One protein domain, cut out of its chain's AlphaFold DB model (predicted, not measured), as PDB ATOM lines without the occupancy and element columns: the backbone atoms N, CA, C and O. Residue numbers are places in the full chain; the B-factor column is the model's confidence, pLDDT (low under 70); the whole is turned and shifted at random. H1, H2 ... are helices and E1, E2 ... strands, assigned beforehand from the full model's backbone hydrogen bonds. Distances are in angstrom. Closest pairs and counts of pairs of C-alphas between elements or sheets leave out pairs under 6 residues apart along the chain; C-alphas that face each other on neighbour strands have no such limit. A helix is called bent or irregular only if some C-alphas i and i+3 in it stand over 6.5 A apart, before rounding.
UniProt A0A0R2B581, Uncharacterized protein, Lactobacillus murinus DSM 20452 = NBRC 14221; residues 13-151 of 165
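Overview. This is residues 13 to 151 of the 165 residues of an uncharacterized protein of Lactobacillus murinus DSM 20452 = NBRC 14221 (UniProt A0A0R2B581). A long two-stranded hairpin, E1 and E2, runs between the kinked helix H2 on one side and a cluster of crossed helices on the other, in which H1 and H3 come next to the hairpin and H4 and H5 form a helical hairpin beyond them. The short helix H6 lies far from the mean of the C-alphas, and residues 34 to 39 of H2 stick out. The printed part has 139 residues, with six named helices and two named strands in the order H1 H2 E1 E2 H3 H4 H5 H6; the sheet, E1 - E2, is antiparallel and the class is mixed. It is compact, with a radius of gyration of the C-alphas of 15.4 A and spans of 42 by 36 by 32 A.

Arrangement. E1, residues 72 to 80, and E2, residues 85 to 94, form an antiparallel hairpin at 154 degrees. N 72 and O 94 are 2.8 A apart and N 85 and O 80 are 3.0 A apart, within hydrogen-bond range. E2 bends by 63 degrees at residue 90. H2, residues 32 to 51, comes closest to E1 at the C-alphas of Lys 45 and Leu 73, 5.5 A apart. H2 is irregular, with C-alphas 35 and 38 9.0 A apart, and has a kink of 108 degrees near residue 39. H1, residues 13 to 19, comes closest to E1 at the C-alphas of Val 17 and Gln 76, 6.2 A apart. H3, residues 96 to 102, touches H1 at a steep tilt of 66 degrees, the closest C-alphas, Leu 18 and Ile 102, being 5.5 A apart. H5, residues 118 to 134, touches H3 with residues 124 to 128 alone, the closest C-alphas, Glu 97 and Val 124, being 5.7 A apart. H4, residues 104 to 112, and H5 form a helical hairpin at a shallow tilt of 19 degrees, the closest C-alphas, Leu 111 and Leu 118, being 6.6 A apart. H6, residues 145 to 148, touches no helix and is apart from E1 and E2. Every O i to N i+4 pair is within hydrogen-bond range in H3, H4 and H5; H2 has 13 of 16, H1 has 0 of 3 but 3 of 4 O i to N i+3 pairs, and H6 is too short for an O i to N i+4 pair.

Along the chain. E1 is 25.8 A long, from C-alpha 72 at (129.125, 138.584, 29.413), and E2 is 24.4 A. H5 is 24.0 A long and H2 19.5 A. H1 begins at C-alpha 13 at (132.886, 155.966, 29.421), and H6 ends at C-alpha 148 at (142.831, 147.072, 49.436).

Size, cuts and confidence. The C-alphas of Thr 66 and Val 82, the two farthest apart, are 43.3 A apart. The printed part has no cut. The links H1 to H2 and H2 to E1 are long, with 12 and 20 residues. The mean pLDDT of the printed part is 95.5, and no printed residue is under 70.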
ATOM      1  N   ASP A  13     133.653 156.567  28.324       83.12
ATOM      2  CA  ASP A  13     132.886 155.966  29.421       83.12
ATOM      3  C   ASP A  13     132.786 154.435  29.363       83.12
ATOM      4  O   ASP A  13     132.703 153.777  30.391       83.12
ATOM      5  N   MET A  14     132.796 153.826  28.175       88.75
ATOM      6  CA  MET A  14     132.806 152.362  28.068       88.75
ATOM      7  C   MET A  14     134.210 151.808  28.313       88.75
ATOM      8  O   MET A  14     134.367 150.739  28.897       88.75
ATOM      9  N   VAL A  15     135.245 152.527  27.879       92.50
ATOM     10  CA  VAL A  15     136.640 152.093  28.031       92.50
ATOM     11  C   VAL A  15     137.122 152.268  29.472       92.50
ATOM     12  O   VAL A  15     137.918 151.453  29.936       92.50
ATOM     13  N   THR A  16     136.598 153.244  30.225       94.38
ATOM     14  CA  THR A  16     136.928 153.428  31.653       94.38
ATOM     15  C   THR A  16     136.612 152.192  32.492       94.38
ATOM     16  O   THR A  16     137.295 151.953  33.482       94.38
ATOM     17  N   VAL A  17     135.683 151.327  32.076       95.69
ATOM     18  CA  VAL A  17     135.430 150.035  32.741       95.69
ATOM     19  C   VAL A  17     136.694 149.170  32.805       95.69
ATOM     20  O   VAL A  17     136.935 148.506  33.810       95.69
ATOM     21  N   LEU A  18     137.557 149.222  31.784       96.88
ATOM     22  CA  LEU A  18     138.834 148.503  31.799       96.88
ATOM     23  C   LEU A  18     139.809 149.037  32.851       96.88
ATOM     24  O   LEU A  18     140.759 148.333  33.179       96.88
ATOM     25  N   THR A  19     139.599 150.244  33.384       96.62
ATOM     26  CA  THR A  19     140.456 150.828  34.428       96.62
ATOM     27  C   THR A  19     140.182 150.247  35.811       96.62
ATOM     28  O   THR A  19     141.014 150.416  36.698       96.62
ATOM     29  N   GLN A  20     139.057 149.544  35.997       95.06
ATOM     30  CA  GLN A  20     138.652 149.049  37.307       95.06
ATOM     31  C   GLN A  20     139.730 148.143  37.932       95.06
ATOM     32  O   GLN A  20     140.312 147.297  37.232       95.06
ATOM     33  N   PRO A  21     140.021 148.336  39.230       94.69
ATOM     34  CA  PRO A  21     141.015 147.557  39.946       94.69
ATOM     35  C   PRO A  21     140.465 146.165  40.305       94.69
ATOM     36  O   PRO A  21     139.258 145.923  40.206       94.69
ATOM     37  N   PRO A  22     141.319 145.239  40.781       93.44
ATOM     38  CA  PRO A  22     140.851 144.013  41.420       93.44
ATOM     39  C   PRO A  22     139.849 144.319  42.538       93.44
ATOM     40  O   PRO A  22     140.021 145.291  43.275       93.44
ATOM     41  N   VAL A  23     138.812 143.494  42.676       92.81
ATOM     42  CA  VAL A  23     137.791 143.657  43.721       92.81
ATOM     43  C   VAL A  23     138.441 143.479  45.104       92.81
ATOM     44  O   VAL A  23     139.217 142.534  45.266       92.81
ATOM     45  N   PRO A  24     138.167 144.352  46.098       94.62
ATOM     46  CA  PRO A  24     138.652 144.159  47.462       94.62
ATOM     47  C   PRO A  24     138.180 142.810  48.019       94.62
ATOM     48  O   PRO A  24     137.008 142.465  47.828       94.62
ATOM     49  N   PRO A  25     139.008 142.062  48.770       94.38
ATOM     50  CA  PRO A  25     138.607 140.758  49.292       94.38
ATOM     51  C   PRO A  25     137.345 140.786  50.162       94.38
ATOM     52  O   PRO A  25     136.553 139.849  50.111       94.38
ATOM     53  N   ALA A  26     137.114 141.879  50.894       95.38
ATOM     54  CA  ALA A  26     135.915 142.089  51.711       95.38
ATOM     55  C   ALA A  26     134.607 142.213  50.895       95.38
ATOM     56  O   ALA A  26     133.518 142.091  51.447       95.38
ATOM     57  N   LEU A  27     134.695 142.435  49.579       95.31
ATOM     58  CA  LEU A  27     133.544 142.472  48.669       95.31
ATOM     59  C   LEU A  27     133.438 141.223  47.791       95.31
ATOM     60  O   LEU A  27     132.522 141.112  46.973       95.31
ATOM     61  N   HIS A  28     134.331 140.242  47.953       91.44
ATOM     62  CA  HIS A  28     134.161 138.960  47.283       91.44
ATOM     63  C   HIS A  28     132.803 138.352  47.661       91.44
ATOM     64  O   HIS A  28     132.426 138.301  48.828       91.44
ATOM     65  N   TYR A  29     132.057 137.903  46.649       88.62
ATOM     66  CA  TYR A  29     130.691 137.363  46.769       88.62
ATOM     67  C   TYR A  29     129.594 138.362  47.198       88.62
ATOM     68  O   TYR A  29     128.415 138.001  47.183       88.62
ATOM     69  N   VAL A  30     129.940 139.625  47.469       94.38
ATOM     70  CA  VAL A  30     128.995 140.727  47.708       94.38
ATOM     71  C   VAL A  30     128.899 141.559  46.433       94.38
ATOM     72  O   VAL A  30     129.671 142.488  46.219       94.38
ATOM     73  N   ASN A  31     127.980 141.196  45.542       94.25
ATOM     74  CA  ASN A  31     127.812 141.862  44.251       94.25
ATOM     75  C   ASN A  31     126.331 141.932  43.853       94.25
ATOM     76  O   ASN A  31     125.509 141.169  44.368       94.25
ATOM     77  N   PRO A  32     125.957 142.825  42.920       95.00
ATOM     78  CA  PRO A  32     124.576 142.952  42.477       95.00
ATOM     79  C   PRO A  32     123.979 141.633  41.992       95.00
ATOM     80  O   PRO A  32     122.818 141.370  42.289       95.00
ATOM     81  N   ARG A  33     124.750 140.781  41.298       94.19
ATOM     82  CA  ARG A  33     124.275 139.471  40.830       94.19
ATOM     83  C   ARG A  33     123.817 138.569  41.976       94.19
ATOM     84  O   ARG A  33     122.765 137.942  41.853       94.19
ATOM     85  N   THR A  34     124.584 138.474  43.063       93.38
ATOM     86  CA  THR A  34     124.197 137.663  44.228       93.38
ATOM     87  C   THR A  34     123.031 138.293  44.984       93.38
ATOM     88  O   THR A  34     122.133 137.572  45.407       93.38
ATOM     89  N   ILE A  35     122.993 139.626  45.080       95.75
ATOM     90  CA  ILE A  35     121.947 140.369  45.800       95.75
ATOM     91  C   ILE A  35     120.586 140.304  45.088       95.75
ATOM     92  O   ILE A  35     119.571 140.072  45.738       95.75
ATOM     93  N   MET A  36     120.541 140.512  43.767       95.25
ATOM     94  CA  MET A  36     119.281 140.518  43.003       95.25
ATOM     95  C   MET A  36     118.783 139.114  42.640       95.25
ATOM     96  O   MET A  36     117.624 138.935  42.268       95.25
ATOM     97  N   GLY A  37     119.662 138.116  42.725       95.62
ATOM     98  CA  GLY A  37     119.376 136.746  42.331       95.62
ATOM     99  C   GLY A  37     119.494 136.497  40.824       95.62
ATOM    100  O   GLY A  37     119.507 137.396  39.980       95.62
ATOM    101  N   GLU A  38     119.582 135.215  40.473       95.50
ATOM    102  CA  GLU A  38     119.870 134.774  39.107       95.50
ATOM    103  C   GLU A  38     118.802 135.201  38.089       95.50
ATOM    104  O   GLU A  38     119.134 135.535  36.950       95.50
ATOM    105  N   PHE A  39     117.526 135.195  38.480       97.00
ATOM    106  CA  PHE A  39     116.426 135.534  37.581       97.00
ATOM    107  C   PHE A  39     116.532 136.978  37.066       97.00
ATOM    108  O   PHE A  39     116.559 137.198  35.850       97.00
ATOM    109  N   GLU A  40     116.671 137.948  37.975       97.19
ATOM    110  CA  GLU A  40     116.808 139.363  37.614       97.19
ATOM    111  C   GLU A  40     118.127 139.628  36.882       97.19
ATOM    112  O   GLU A  40     118.142 140.307  35.851       97.19
ATOM    113  N   TRP A  41     119.220 138.987  37.309       96.88
ATOM    114  CA  TRP A  41     120.499 139.079  36.605       96.88
ATOM    115  C   TRP A  41     120.407 138.596  35.152       96.88
ATOM    116  O   TRP A  41     120.909 139.239  34.228       96.88
ATOM    117  N   ASN A  42     119.727 137.473  34.913       96.19
ATOM    118  CA  ASN A  42     119.556 136.922  33.571       96.19
ATOM    119  C   ASN A  42     118.676 137.812  32.683       96.19
ATOM    120  O   ASN A  42     118.924 137.904  31.475       96.19
ATOM    121  N   LYS A  43     117.675 138.491  33.253       97.50
ATOM    122  CA  LYS A  43     116.864 139.489  32.544       97.50
ATOM    123  C   LYS A  43     117.717 140.688  32.127       97.50
ATOM    124  O   LYS A  43     117.724 141.048  30.947       97.50
ATOM    125  N   LEU A  44     118.504 141.230  33.053       96.88
ATOM    126  CA  LEU A  44     119.422 142.340  32.802       96.88
ATOM    127  C   LEU A  44     120.477 141.981  31.746       96.88
ATOM    128  O   LEU A  44     120.702 142.731  30.794       96.88
ATOM    129  N   LYS A  45     121.058 140.780  31.841       95.88
ATOM    130  CA  LYS A  45     122.012 140.251  30.857       95.88
ATOM    131  C   LYS A  45     121.400 140.203  29.459       95.88
ATOM    132  O   LYS A  45     122.060 140.595  28.501       95.88
ATOM    133  N   LYS A  46     120.153 139.743  29.309       95.00
ATOM    134  CA  LYS A  46     119.462 139.739  28.006       95.00
ATOM    135  C   LYS A  46     119.267 141.158  27.469       95.00
ATOM    136  O   LYS A  46     119.578 141.397  26.306       95.00
ATOM    137  N   GLN A  47     118.819 142.090  28.309       96.69
ATOM    138  CA  GLN A  47     118.631 143.492  27.928       96.69
ATOM    139  C   GLN A  47     119.933 144.119  27.414       96.69
ATOM    140  O   GLN A  47     119.965 144.663  26.315       96.69
ATOM    141  N   TYR A  48     121.024 143.998  28.167       95.88
ATOM    142  CA  TYR A  48     122.307 144.585  27.781       95.88
ATOM    143  C   TYR A  48     122.925 143.926  26.548       95.88
ATOM    144  O   TYR A  48     123.572 144.609  25.760       95.88
ATOM    145  N   ARG A  49     122.676 142.634  26.313       93.94
ATOM    146  CA  ARG A  49     123.086 141.969  25.067       93.94
ATOM    147  C   ARG A  49     122.338 142.486  23.840       93.94
ATOM    148  O   ARG A  49     122.939 142.561  22.774       93.94
ATOM    149  N   LEU A  50     121.063 142.852  23.985       94.19
ATOM    150  CA  LEU A  50     120.304 143.512  22.917       94.19
ATOM    151  C   LEU A  50     120.831 144.931  22.668       94.19
ATOM    152  O   LEU A  50     121.053 145.301  21.521       94.19
ATOM    153  N   LEU A  51     121.107 145.697  23.731       94.31
ATOM    154  CA  LEU A  51     121.713 147.035  23.621       94.31
ATOM    155  C   LEU A  51     123.095 147.008  22.950       94.31
ATOM    156  O   LEU A  51     123.476 147.950  22.259       94.31
ATOM    157  N   ALA A  52     123.844 145.931  23.174       94.88
ATOM    158  CA  ALA A  52     125.158 145.702  22.594       94.88
ATOM    159  C   ALA A  52     125.117 145.385  21.093       94.88
ATOM    160  O   ALA A  52     126.156 145.467  20.445       94.88
ATOM    161  N   ASP A  53     123.953 145.005  20.553       95.25
ATOM    162  CA  ASP A  53     123.788 144.584  19.159       95.25
ATOM    163  C   ASP A  53     124.857 143.563  18.733       95.25
ATOM    164  O   ASP A  53     125.546 143.730  17.734       95.25
ATOM    165  N   HIS A  54     125.081 142.537  19.562       93.12
ATOM    166  CA  HIS A  54     126.117 141.511  19.354       93.12
ATOM    167  C   HIS A  54     127.575 142.011  19.334       93.12
ATOM    168  O   HIS A  54     128.473 141.234  19.023       93.12
ATOM    169  N   HIS A  55     127.863 143.256  19.712       95.81
ATOM    170  CA  HIS A  55     129.225 143.789  19.774       95.81
ATOM    171  C   HIS A  55     129.650 144.063  21.216       95.81
ATOM    172  O   HIS A  55     128.893 144.597  22.020       95.81
ATOM    173  N   CYS A  56     130.894 143.736  21.562       96.69
ATOM    174  CA  CYS A  56     131.460 144.121  22.853       96.69
ATOM    175  C   CYS A  56     131.361 145.642  23.033       96.69
ATOM    176  O   CYS A  56     131.918 146.390  22.232       96.69
ATOM    177  N   MET A  57     130.724 146.107  24.109       95.94
ATOM    178  CA  MET A  57     130.557 147.544  24.358       95.94
ATOM    179  C   MET A  57     131.897 148.277  24.562       95.94
ATOM    180  O   MET A  57     131.965 149.481  24.328       95.94
ATOM    181  N   ILE A  58     132.968 147.549  24.908       95.75
ATOM    182  CA  ILE A  58     134.314 148.095  25.143       95.75
ATOM    183  C   ILE A  58     135.218 148.057  23.913       95.75
ATOM    184  O   ILE A  58     135.927 149.017  23.674       95.75
ATOM    185  N   CYS A  59     135.283 146.953  23.164       95.56
ATOM    186  CA  CYS A  59     136.221 146.833  22.034       95.56
ATOM    187  C   CYS A  59     135.534 146.740  20.672       95.56
ATOM    188  O   CYS A  59     136.207 146.565  19.662       95.56
ATOM    189  N   GLN A  60     134.199 146.801  20.645       94.50
ATOM    190  CA  GLN A  60     133.365 146.677  19.449       94.50
ATOM    191  C   GLN A  60     133.589 145.378  18.654       94.50
ATOM    192  O   GLN A  60     133.134 145.265  17.523       94.50
ATOM    193  N   ARG A  61     134.251 144.358  19.227       94.88
ATOM    194  CA  ARG A  61     134.347 143.030  18.604       94.88
ATOM    195  C   ARG A  61     132.949 142.421  18.499       94.88
ATOM    196  O   ARG A  61     132.280 142.294  19.525       94.88
ATOM    197  N   TYR A  62     132.559 141.989  17.302       95.56
ATOM    198  CA  TYR A  62     131.366 141.167  17.100       95.56
ATOM    199  C   TYR A  62     131.498 139.815  17.815       95.56
ATOM    200  O   TYR A  62     132.558 139.181  17.796       95.56
ATOM    201  N   VAL A  63     130.414 139.369  18.438       95.56
ATOM    202  CA  VAL A  63     130.321 138.127  19.199       95.56
ATOM    203  C   VAL A  63     129.209 137.280  18.597       95.56
ATOM    204  O   VAL A  63     128.039 137.667  18.602       95.56
ATOM    205  N   SER A  64     129.568 136.100  18.095       91.81
ATOM    206  CA  SER A  64     128.661 135.238  17.323       91.81
ATOM    207  C   SER A  64     127.567 134.575  18.161       91.81
ATOM    208  O   SER A  64     126.599 134.071  17.597       91.81
ATOM    209  N   HIS A  65     127.709 134.566  19.492       87.00
ATOM    210  CA  HIS A  65     126.819 133.855  20.413       87.00
ATOM    211  C   HIS A  65     126.802 132.334  20.144       87.00
ATOM    212  O   HIS A  65     125.769 131.680  20.268       87.00
ATOM    213  N   THR A  66     127.956 131.766  19.779       90.38
ATOM    214  CA  THR A  66     128.187 130.313  19.680       90.38
ATOM    215  C   THR A  66     128.847 129.789  20.952       90.38
ATOM    216  O   THR A  66     129.405 130.567  21.717       90.38
ATOM    217  N   ALA A  67     128.815 128.478  21.216       87.25
ATOM    218  CA  ALA A  67     129.489 127.888  22.382       87.25
ATOM    219  C   ALA A  67     130.938 128.408  22.519       87.25
ATOM    220  O   ALA A  67     131.707 128.354  21.563       87.25
ATOM    221  N   GLY A  68     131.279 128.966  23.685       82.88
ATOM    222  CA  GLY A  68     132.586 129.590  23.936       82.88
ATOM    223  C   GLY A  68     132.749 131.052  23.488       82.88
ATOM    224  O   GLY A  68     133.723 131.678  23.890       82.88
ATOM    225  N   ASP A  69     131.808 131.631  22.735       90.50
ATOM    226  CA  ASP A  69     131.830 133.047  22.331       90.50
ATOM    227  C   ASP A  69     130.505 133.744  22.665       90.50
ATOM    228  O   ASP A  69     129.585 133.837  21.850       90.50
ATOM    229  N   TRP A  70     130.402 134.227  23.904       94.75
ATOM    230  CA  TRP A  70     129.213 134.890  24.433       94.75
ATOM    231  C   TRP A  70     129.565 136.265  24.986       94.75
ATOM    232  O   TRP A  70     130.648 136.479  25.528       94.75
ATOM    233  N   LEU A  71     128.614 137.191  24.875       96.88
ATOM    234  CA  LEU A  71     128.678 138.428  25.632       96.88
ATOM    235  C   LEU A  71     128.357 138.142  27.101       96.88
ATOM    236  O   LEU A  71     127.357 137.491  27.437       96.88
ATOM    237  N   GLU A  72     129.206 138.671  27.965       96.38
ATOM    238  CA  GLU A  72     129.125 138.584  29.413       96.38
ATOM    239  C   GLU A  72     128.652 139.939  29.949       96.38
ATOM    240  O   GLU A  72     129.019 140.989  29.422       96.38
ATOM    241  N   LEU A  73     127.760 139.918  30.941       96.81
ATOM    242  CA  LEU A  73     127.352 141.131  31.643       96.81
ATOM    243  C   LEU A  73     128.357 141.373  32.766       96.81
ATOM    244  O   LEU A  73     128.629 140.440  33.519       96.81
ATOM    245  N   HIS A  74     128.863 142.595  32.869       96.25
ATOM    246  CA  HIS A  74     129.784 143.004  33.921       96.25
ATOM    247  C   HIS A  74     129.312 144.316  34.550       96.25
ATOM    248  O   HIS A  74     128.775 145.191  33.865       96.25
ATOM    249  N   GLU A  75     129.498 144.444  35.855       95.88
ATOM    250  CA  GLU A  75     129.176 145.635  36.631       95.88
ATOM    251  C   GLU A  75     130.149 146.802  36.365       95.88
ATOM    252  O   GLU A  75     131.317 146.623  36.021       95.88
ATOM    253  N   GLN A  76     129.669 148.032  36.508       95.12
ATOM    254  CA  GLN A  76     130.494 149.239  36.469       95.12
ATOM    255  C   GLN A  76     130.506 149.892  37.843       95.12
ATOM    256  O   GLN A  76     129.440 150.062  38.435       95.12
ATOM    257  N   TYR A  77     131.691 150.259  38.333       96.44
ATOM    258  CA  TYR A  77     131.848 150.782  39.684       96.44
ATOM    259  C   TYR A  77     132.618 152.100  39.741       96.44
ATOM    260  O   TYR A  77     133.599 152.294  39.022       96.44
ATOM    261  N   GLU A  78     132.209 152.951  40.676       95.81
ATOM    262  CA  GLU A  78     133.009 154.044  41.228       95.81
ATOM    263  C   GLU A  78     133.558 153.652  42.603       95.81
ATOM    264  O   GLU A  78     132.931 152.880  43.334       95.81
ATOM    265  N   TYR A  79     134.726 154.187  42.961       97.25
ATOM    266  CA  TYR A  79     135.426 153.853  44.199       97.25
ATOM    267  C   TYR A  79     135.662 155.107  45.036       97.25
ATOM    268  O   TYR A  79     136.395 156.009  44.635       97.25
ATOM    269  N   ASP A  80     135.082 155.123  46.230       97.88
ATOM    270  CA  ASP A  80     135.418 156.063  47.289       97.88
ATOM    271  C   ASP A  80     136.397 155.382  48.249       97.88
ATOM    272  O   ASP A  80     136.008 154.622  49.136       97.88
ATOM    273  N   PHE A  81     137.692 155.638  48.055       98.00
ATOM    274  CA  PHE A  81     138.752 155.051  48.880       98.00
ATOM    275  C   PHE A  81     138.817 155.625  50.299       98.00
ATOM    276  O   PHE A  81     139.438 155.015  51.166       98.00
ATOM    277  N   VAL A  82     138.207 156.790  50.542       97.75
ATOM    278  CA  VAL A  82     138.190 157.432  51.863       97.75
ATOM    279  C   VAL A  82     137.140 156.765  52.741       97.75
ATOM    280  O   VAL A  82     137.421 156.415  53.886       97.75
ATOM    281  N   ASN A  83     135.943 156.551  52.193       98.00
ATOM    282  CA  ASN A  83     134.834 155.916  52.904       98.00
ATOM    283  C   ASN A  83     134.773 154.393  52.705       98.00
ATOM    284  O   ASN A  83     133.948 153.737  53.341       98.00
ATOM    285  N   LEU A  84     135.647 153.843  51.855       98.00
ATOM    286  CA  LEU A  84     135.713 152.426  51.485       98.00
ATOM    287  C   LEU A  84     134.387 151.940  50.881       98.00
ATOM    288  O   LEU A  84     133.823 150.923  51.286       98.00
ATOM    289  N   ILE A  85     133.861 152.698  49.916       98.06
ATOM    290  CA  ILE A  85     132.593 152.393  49.243       98.06
ATOM    291  C   ILE A  85     132.847 152.146  47.758       98.06
ATOM    292  O   ILE A  85     133.338 153.017  47.042       98.06
ATOM    293  N   GLN A  86     132.473 150.960  47.287       97.88
ATOM    294  CA  GLN A  86     132.347 150.638  45.871       97.88
ATOM    295  C   GLN A  86     130.890 150.876  45.466       97.88
ATOM    296  O   GLN A  86     129.998 150.211  45.980       97.88
ATOM    297  N   THR A  87     130.620 151.816  44.565       97.75
ATOM    298  CA  THR A  87     129.250 152.158  44.148       97.75
ATOM    299  C   THR A  87     128.970 151.626  42.761       97.75
ATOM    300  O   THR A  87     129.703 151.945  41.830       97.75
ATOM    301  N   LEU A  88     127.903 150.838  42.605       97.38
ATOM    302  CA  LEU A  88     127.441 150.428  41.282       97.38
ATOM    303  C   LEU A  88     126.902 151.642  40.516       97.38
ATOM    304  O   LEU A  88     125.924 152.257  40.936       97.38
ATOM    305  N   THR A  89     127.486 151.929  39.357       95.19
ATOM    306  CA  THR A  89     127.067 153.025  38.470       95.19
ATOM    307  C   THR A  89     126.385 152.546  37.193       95.19
ATOM    308  O   THR A  89     125.689 153.314  36.532       95.19
ATOM    309  N   GLY A  90     126.524 151.266  36.848       94.50
ATOM    310  CA  GLY A  90     125.869 150.696  35.679       94.50
ATOM    311  C   GLY A  90     126.344 149.290  35.348       94.50
ATOM    312  O   GLY A  90     126.955 148.605  36.163       94.50
ATOM    313  N   TYR A  91     126.069 148.868  34.117       95.69
ATOM    314  CA  TYR A  91     126.478 147.567  33.587       95.69
ATOM    315  C   TYR A  91     126.995 147.707  32.157       95.69
ATOM    316  O   TYR A  91     126.666 148.673  31.467       95.69
ATOM    317  N   VAL A  92     127.791 146.746  31.696       95.94
ATOM    318  CA  VAL A  92     128.237 146.629  30.301       95.94
ATOM    319  C   VAL A  92     128.098 145.200  29.801       95.94
ATOM    320  O   VAL A  92     128.282 144.248  30.556       95.94
ATOM    321  N   SER A  93     127.819 145.040  28.507       97.00
ATOM    322  CA  SER A  93     127.905 143.743  27.835       97.00
ATOM    323  C   SER A  93     129.201 143.650  27.040       97.00
ATOM    324  O   SER A  93     129.427 144.430  26.113       97.00
ATOM    325  N   ILE A  94     130.071 142.714  27.406       97.44
ATOM    326  CA  ILE A  94     131.454 142.671  26.926       97.44
ATOM    327  C   ILE A  94     131.852 141.281  26.455       97.44
ATOM    328  O   ILE A  94     131.238 140.281  26.812       97.44
ATOM    329  N   CYS A  95     132.880 141.216  25.612       97.19
ATOM    330  CA  CYS A  95     133.474 139.944  25.240       97.19
ATOM    331  C   CYS A  95     134.330 139.379  26.379       97.19
ATOM    332  O   CYS A  95     134.885 140.133  27.182       97.19
ATOM    333  N   HIS A  96     134.521 138.061  26.351       95.56
ATOM    334  CA  HIS A  96     135.309 137.337  27.345       95.56
ATOM    335  C   HIS A  96     136.723 137.904  27.558       95.56
ATOM    336  O   HIS A  96     137.192 138.015  28.680       95.56
ATOM    337  N   GLU A  97     137.405 138.351  26.501       96.00
ATOM    338  CA  GLU A  97     138.755 138.921  26.640       96.00
ATOM    339  C   GLU A  97     138.765 140.248  27.406       96.00
ATOM    340  O   GLU A  97     139.633 140.460  28.246       96.00
ATOM    341  N   CYS A  98     137.794 141.133  27.148       97.38
ATOM    342  CA  CYS A  98     137.664 142.378  27.907       97.38
ATOM    343  C   CYS A  98     137.291 142.091  29.365       97.38
ATOM    344  O   CYS A  98     137.809 142.750  30.259       97.38
ATOM    345  N   HIS A  99     136.445 141.088  29.607       96.69
ATOM    346  CA  HIS A  99     136.090 140.658  30.957       96.69
ATOM    347  C   HIS A  99     137.310 140.122  31.720       96.69
ATOM    348  O   HIS A  99     137.593 140.557  32.834       96.69
ATOM    349  N   MET A 100     138.107 139.263  31.086       96.25
ATOM    350  CA  MET A 100     139.336 138.738  31.679       96.25
ATOM    351  C   MET A 100     140.402 139.815  31.908       96.25
ATOM    352  O   MET A 100     141.159 139.722  32.870       96.25
ATOM    353  N   TYR A 101     140.454 140.859  31.076       97.62
ATOM    354  CA  TYR A 101     141.335 142.006  31.316       97.62
ATOM    355  C   TYR A 101     140.892 142.865  32.514       97.62
ATOM    356  O   TYR A 101     141.718 143.492  33.180       97.62
ATOM    357  N   ILE A 102     139.598 142.922  32.830       96.88
ATOM    358  CA  ILE A 102     139.144 143.542  34.085       96.88
ATOM    359  C   ILE A 102     139.620 142.688  35.269       96.88
ATOM    360  O   ILE A 102     140.177 143.213  36.230       96.88
ATOM    361  N   HIS A 103     139.531 141.362  35.148       94.44
ATOM    362  CA  HIS A 103     140.008 140.405  36.146       94.44
ATOM    363  C   HIS A 103     141.460 139.939  35.925       94.44
ATOM    364  O   HIS A 103     141.752 138.745  36.027       94.44
ATOM    365  N   THR A 104     142.398 140.861  35.672       92.31
ATOM    366  CA  THR A 104     143.815 140.512  35.415       92.31
ATOM    367  C   THR A 104     144.456 139.685  36.533       92.31
ATOM    368  O   THR A 104     145.244 138.788  36.247       92.31
ATOM    369  N   GLY A 105     144.099 139.931  37.799       90.19
ATOM    370  CA  GLY A 105     144.576 139.122  38.927       90.19
ATOM    371  C   GLY A 105     144.170 137.649  38.806       90.19
ATOM    372  O   GLY A 105     145.003 136.758  38.951       90.19
ATOM    373  N   PHE A 106     142.907 137.381  38.452       92.12
ATOM    374  CA  PHE A 106     142.414 136.021  38.216       92.12
ATOM    375  C   PHE A 106     143.017 135.402  36.948       92.12
ATOM    376  O   PHE A 106     143.407 134.236  36.960       92.12
ATOM    377  N   LEU A 107     143.172 136.188  35.879       94.94
ATOM    378  CA  LEU A 107     143.867 135.766  34.661       94.94
ATOM    379  C   LEU A 107     145.313 135.313  34.959       94.94
ATOM    380  O   LEU A 107     145.770 134.303  34.426       94.94
ATOM    381  N   GLY A 108     146.018 136.023  35.845       95.56
ATOM    382  CA  GLY A 108     147.355 135.647  36.314       95.56
ATOM    383  C   GLY A 108     147.372 134.310  37.059       95.56
ATOM    384  O   GLY A 108     148.233 133.472  36.791       95.56
ATOM    385  N   LEU A 109     146.383 134.062  37.926       95.00
ATOM    386  CA  LEU A 109     146.229 132.770  38.606       95.00
ATOM    387  C   LEU A 109     145.979 131.628  37.612       95.00
ATOM    388  O   LEU A 109     146.577 130.562  37.745       95.00
ATOM    389  N   GLN A 110     145.147 131.846  36.590       96.44
ATOM    390  CA  GLN A 110     144.900 130.841  35.548       96.44
ATOM    391  C   GLN A 110     146.168 130.491  34.761       96.44
ATOM    392  O   GLN A 110     146.370 129.322  34.425       96.44
ATOM    393  N   LEU A 111     147.027 131.479  34.480       97.56
ATOM    394  CA  LEU A 111     148.323 131.245  33.841       97.56
ATOM    395  C   LEU A 111     149.239 130.412  34.747       97.56
ATOM    396  O   LEU A 111     149.813 129.426  34.292       97.56
ATOM    397  N   GLN A 112     149.347 130.773  36.028       97.44
ATOM    398  CA  GLN A 112     150.168 130.040  37.001       97.44
ATOM    399  C   GLN A 112     149.719 128.583  37.168       97.44
ATOM    400  O   GLN A 112     150.550 127.693  37.323       97.44
ATOM    401  N   GLN A 113     148.410 128.336  37.108       97.06
ATOM    402  CA  GLN A 113     147.821 126.998  37.192       97.06
ATOM    403  C   GLN A 113     147.888 126.219  35.867       97.06
ATOM    404  O   GLN A 113     147.456 125.070  35.814       97.06
ATOM    405  N   GLY A 114     148.378 126.828  34.781       96.81
ATOM    406  CA  GLY A 114     148.431 126.205  33.456       96.81
ATOM    407  C   GLY A 114     147.062 126.003  32.796       96.81
ATOM    408  O   GLY A 114     146.955 125.249  31.834       96.81
ATOM    409  N   THR A 115     146.008 126.663  33.290       97.19
ATOM    410  CA  THR A 115     144.655 126.595  32.698       97.19
ATOM    411  C   THR A 115     144.567 127.380  31.387       97.19
ATOM    412  O   THR A 115     143.746 127.070  30.528       97.19
ATOM    413  N   ILE A 116     145.429 128.384  31.212       96.75
ATOM    414  CA  ILE A 116     145.592 129.132  29.961       96.75
ATOM    415  C   ILE A 116     147.060 129.143  29.533       96.75
ATOM    416  O   ILE A 116     147.964 129.038  30.362       96.75
ATOM    417  N   SER A 117     147.305 129.310  28.233       97.75
ATOM    418  CA  SER A 117     148.657 129.482  27.703       97.75
ATOM    419  C   SER A 117     149.196 130.893  27.969       97.75
ATOM    420  O   SER A 117     148.436 131.861  28.083       97.75
ATOM    421  N   LEU A 118     150.526 131.029  27.988       97.81
ATOM    422  CA  LEU A 118     151.195 132.335  28.023       97.81
ATOM    423  C   LEU A 118     150.773 133.219  26.841       97.81
ATOM    424  O   LEU A 118     150.566 134.416  27.014       97.81
ATOM    425  N   GLU A 119     150.590 132.624  25.662       98.00
ATOM    426  CA  GLU A 119     150.109 133.331  24.475       98.00
ATOM    427  C   GLU A 119     148.727 133.948  24.725       98.00
ATOM    428  O   GLU A 119     148.528 135.138  24.482       98.00
ATOM    429  N   LYS A 120     147.780 133.178  25.280       96.25
ATOM    430  CA  LYS A 120     146.438 133.692  25.569       96.25
ATOM    431  C   LYS A 120     146.474 134.806  26.613       96.25
ATOM    432  O   LYS A 120     145.778 135.808  26.456       96.25
ATOM    433  N   TYR A 121     147.298 134.653  27.648       97.88
ATOM    434  CA  TYR A 121     147.526 135.700  28.642       97.88
ATOM    435  C   TYR A 121     148.021 136.995  27.977       97.88
ATOM    436  O   TYR A 121     147.408 138.050  28.133       97.88
ATOM    437  N   GLN A 122     149.082 136.908  27.168       98.12
ATOM    438  CA  GLN A 122     149.670 138.057  26.474       98.12
ATOM    439  C   GLN A 122     148.690 138.722  25.508       98.12
ATOM    440  O   GLN A 122     148.650 139.950  25.448       98.12
ATOM    441  N   GLN A 123     147.873 137.946  24.791       97.44
ATOM    442  CA  GLN A 123     146.826 138.479  23.918       97.44
ATOM    443  C   GLN A 123     145.825 139.346  24.697       97.44
ATOM    444  O   GLN A 123     145.510 140.455  24.264       97.44
ATOM    445  N   VAL A 124     145.346 138.866  25.852       97.44
ATOM    446  CA  VAL A 124     144.380 139.604  26.685       97.44
ATOM    447  C   VAL A 124     145.002 140.886  27.240       97.44
ATOM    448  O   VAL A 124     144.402 141.952  27.102       97.44
ATOM    449  N   ILE A 125     146.207 140.795  27.812       97.88
ATOM    450  CA  ILE A 125     146.918 141.948  28.384       97.88
ATOM    451  C   ILE A 125     147.216 142.996  27.310       97.88
ATOM    452  O   ILE A 125     146.782 144.136  27.434       97.88
ATOM    453  N   THR A 126     147.849 142.595  26.206       97.81
ATOM    454  CA  THR A 126     148.244 143.515  25.125       97.81
ATOM    455  C   THR A 126     147.039 144.244  24.536       97.81
ATOM    456  O   THR A 126     147.093 145.446  24.289       97.81
ATOM    457  N   LYS A 127     145.923 143.534  24.325       96.62
ATOM    458  CA  LYS A 127     144.696 144.129  23.786       96.62
ATOM    459  C   LYS A 127     144.092 145.163  24.734       96.62
ATOM    460  O   LYS A 127     143.673 146.223  24.275       96.62
ATOM    461  N   GLY A 128     144.008 144.854  26.028       96.62
ATOM    462  CA  GLY A 128     143.462 145.789  27.010       96.62
ATOM    463  C   GLY A 128     144.367 147.002  27.227       96.62
ATOM    464  O   GLY A 128     143.867 148.123  27.223       96.62
ATOM    465  N   ASP A 129     145.683 146.800  27.304       97.56
ATOM    466  CA  ASP A 129     146.661 147.886  27.442       97.56
ATOM    467  C   ASP A 129     146.624 148.829  26.235       97.56
ATOM    468  O   ASP A 129     146.589 150.047  26.403       97.56
ATOM    469  N   ALA A 130     146.536 148.284  25.017       96.38
ATOM    470  CA  ALA A 130     146.395 149.083  23.802       96.38
ATOM    471  C   ALA A 130     145.100 149.916  23.796       96.38
ATOM    472  O   ALA A 130     145.107 151.066  23.354       96.38
ATOM    473  N   LEU A 131     143.992 149.364  24.309       95.94
ATOM    474  CA  LEU A 131     142.742 150.111  24.472       95.94
ATOM    475  C   LEU A 131     142.901 151.228  25.504       95.94
ATOM    476  O   LEU A 131     142.544 152.358  25.206       95.94
ATOM    477  N   LEU A 132     143.470 150.970  26.682       96.38
ATOM    478  CA  LEU A 132     143.700 152.033  27.666       96.38
ATOM    479  C   LEU A 132     144.605 153.140  27.104       96.38
ATOM    480  O   LEU A 132     144.264 154.320  27.196       96.38
ATOM    481  N   GLN A 133     145.699 152.764  26.438       96.12
ATOM    482  CA  GLN A 133     146.639 153.698  25.819       96.12
ATOM    483  C   GLN A 133     145.969 154.574  24.753       96.12
ATOM    484  O   GLN A 133     146.187 155.786  24.739       96.12
ATOM    485  N   ALA A 134     145.124 153.997  23.894       93.88
ATOM    486  CA  ALA A 134     144.414 154.736  22.848       93.88
ATOM    487  C   ALA A 134     143.468 155.822  23.399       93.88
ATOM    488  O   ALA A 134     143.162 156.780  22.690       93.88
ATOM    489  N   PHE A 135     143.026 155.688  24.654       93.38
ATOM    490  CA  PHE A 135     142.152 156.646  25.339       93.38
ATOM    491  C   PHE A 135     142.883 157.489  26.394       93.38
ATOM    492  O   PHE A 135     142.243 158.297  27.062       93.38
ATOM    493  N   GLY A 136     144.203 157.328  26.548       95.50
ATOM    494  CA  GLY A 136     144.976 158.022  27.585       95.50
ATOM    495  C   GLY A 136     144.557 157.641  29.010       95.50
ATOM    496  O   GLY A 136     144.667 158.454  29.922       95.50
ATOM    497  N   LEU A 137     144.037 156.426  29.191       96.19
ATOM    498  CA  LEU A 137     143.547 155.909  30.464       96.19
ATOM    499  C   LEU A 137     144.602 155.033  31.145       96.19
ATOM    500  O   LEU A 137     145.479 154.458  30.501       96.19
ATOM    501  N   GLN A 138     144.485 154.898  32.462       96.25
ATOM    502  CA  GLN A 138     145.320 154.023  33.283       96.25
ATOM    503  C   GLN A 138     144.441 153.232  34.248       96.25
ATOM    504  O   GLN A 138     143.349 153.677  34.601       96.25
ATOM    505  N   LYS A 139     144.913 152.057  34.676       95.69
ATOM    506  CA  LYS A 139     144.265 151.291  35.747       95.69
ATOM    507  C   LYS A 139     144.204 152.135  37.021       95.69
ATOM    508  O   LYS A 139     145.184 152.776  37.398       95.69
ATOM    509  N   ILE A 140     143.056 152.103  37.684       96.06
ATOM    510  CA  ILE A 140     142.880 152.665  39.018       96.06
ATOM    511  C   ILE A 140     143.739 151.842  39.980       96.06
ATOM    512  O   ILE A 140     143.748 150.612  39.925       96.06
ATOM    513  N   MET A 141     144.450 152.528  40.871       95.94
ATOM    514  CA  MET A 141     145.295 151.909  41.886       95.94
ATOM    515  C   MET A 141     144.734 152.212  43.271       95.94
ATOM    516  O   MET A 141     144.323 153.340  43.542       95.94
ATOM    517  N   TYR A 142     144.746 151.216  44.157       96.88
ATOM    518  CA  TYR A 142     144.442 151.455  45.566       96.88
ATOM    519  C   TYR A 142     145.504 152.379  46.182       96.88
ATOM    520  O   TYR A 142     146.690 152.206  45.887       96.88
ATOM    521  N   PRO A 143     145.124 153.313  47.076       97.50
ATOM    522  CA  PRO A 143     146.082 154.195  47.748       97.50
ATOM    523  C   PRO A 143     147.142 153.458  48.576       97.50
ATOM    524  O   PRO A 143     148.237 153.973  48.786       97.50
ATOM    525  N   SER A 144     146.815 152.267  49.082       97.94
ATOM    526  CA  SER A 144     147.727 151.408  49.834       97.94
ATOM    527  C   SER A 144     147.224 149.964  49.861       97.94
ATOM    528  O   SER A 144     146.043 149.695  49.632       97.94
ATOM    529  N   GLU A 145     148.111 149.030  50.204       97.00
ATOM    530  CA  GLU A 145     147.740 147.637  50.471       97.00
ATOM    531  C   GLU A 145     146.738 147.530  51.632       97.00
ATOM    532  O   GLU A 145     145.758 146.793  51.543       97.00
ATOM    533  N   ALA A 146     146.919 148.341  52.681       97.81
ATOM    534  CA  ALA A 146     145.981 148.416  53.798       97.81
ATOM    535  C   ALA A 146     144.572 148.838  53.348       97.81
ATOM    536  O   ALA A 146     143.599 148.297  53.853       97.81
ATOM    537  N   CYS A 147     144.457 149.751  52.374       97.88
ATOM    538  CA  CYS A 147     143.169 150.117  51.785       97.88
ATOM    539  C   CYS A 147     142.554 148.947  51.006       97.88
ATOM    540  O   CYS A 147     141.368 148.680  51.164       97.88
ATOM    541  N   PHE A 148     143.336 148.218  50.202       96.94
ATOM    542  CA  PHE A 148     142.831 147.072  49.436       96.94
ATOM    543  C   PHE A 148     142.283 145.950  50.331       96.94
ATOM    544  O   PHE A 148     141.235 145.381  50.032       96.94
ATOM    545  N   TYR A 149     142.967 145.656  51.438       97.00
ATOM    546  CA  TYR A 149     142.580 144.605  52.383       97.00
ATOM    547  C   TYR A 149     141.694 145.089  53.541       97.00
ATOM    548  O   TYR A 149     141.419 144.302  54.448       97.00
ATOM    549  N   ASP A 150     141.245 146.350  53.548       97.38
ATOM    550  CA  ASP A 150     140.429 146.860  54.652       97.38
ATOM    551  C   ASP A 150     139.090 146.092  54.725       97.38
ATOM    552  O   ASP A 150     138.325 146.074  53.756       97.38
ATOM    553  N   PRO A 151     138.754 145.453  55.858       96.75
ATOM    554  CA  PRO A 151     137.522 144.677  55.982       96.75
ATOM    555  C   PRO A 151     136.254 145.543  55.979       96.75
ATOM    556  O   PRO A 151     135.151 145.005  55.954       96.75
TER     557      PRO A 151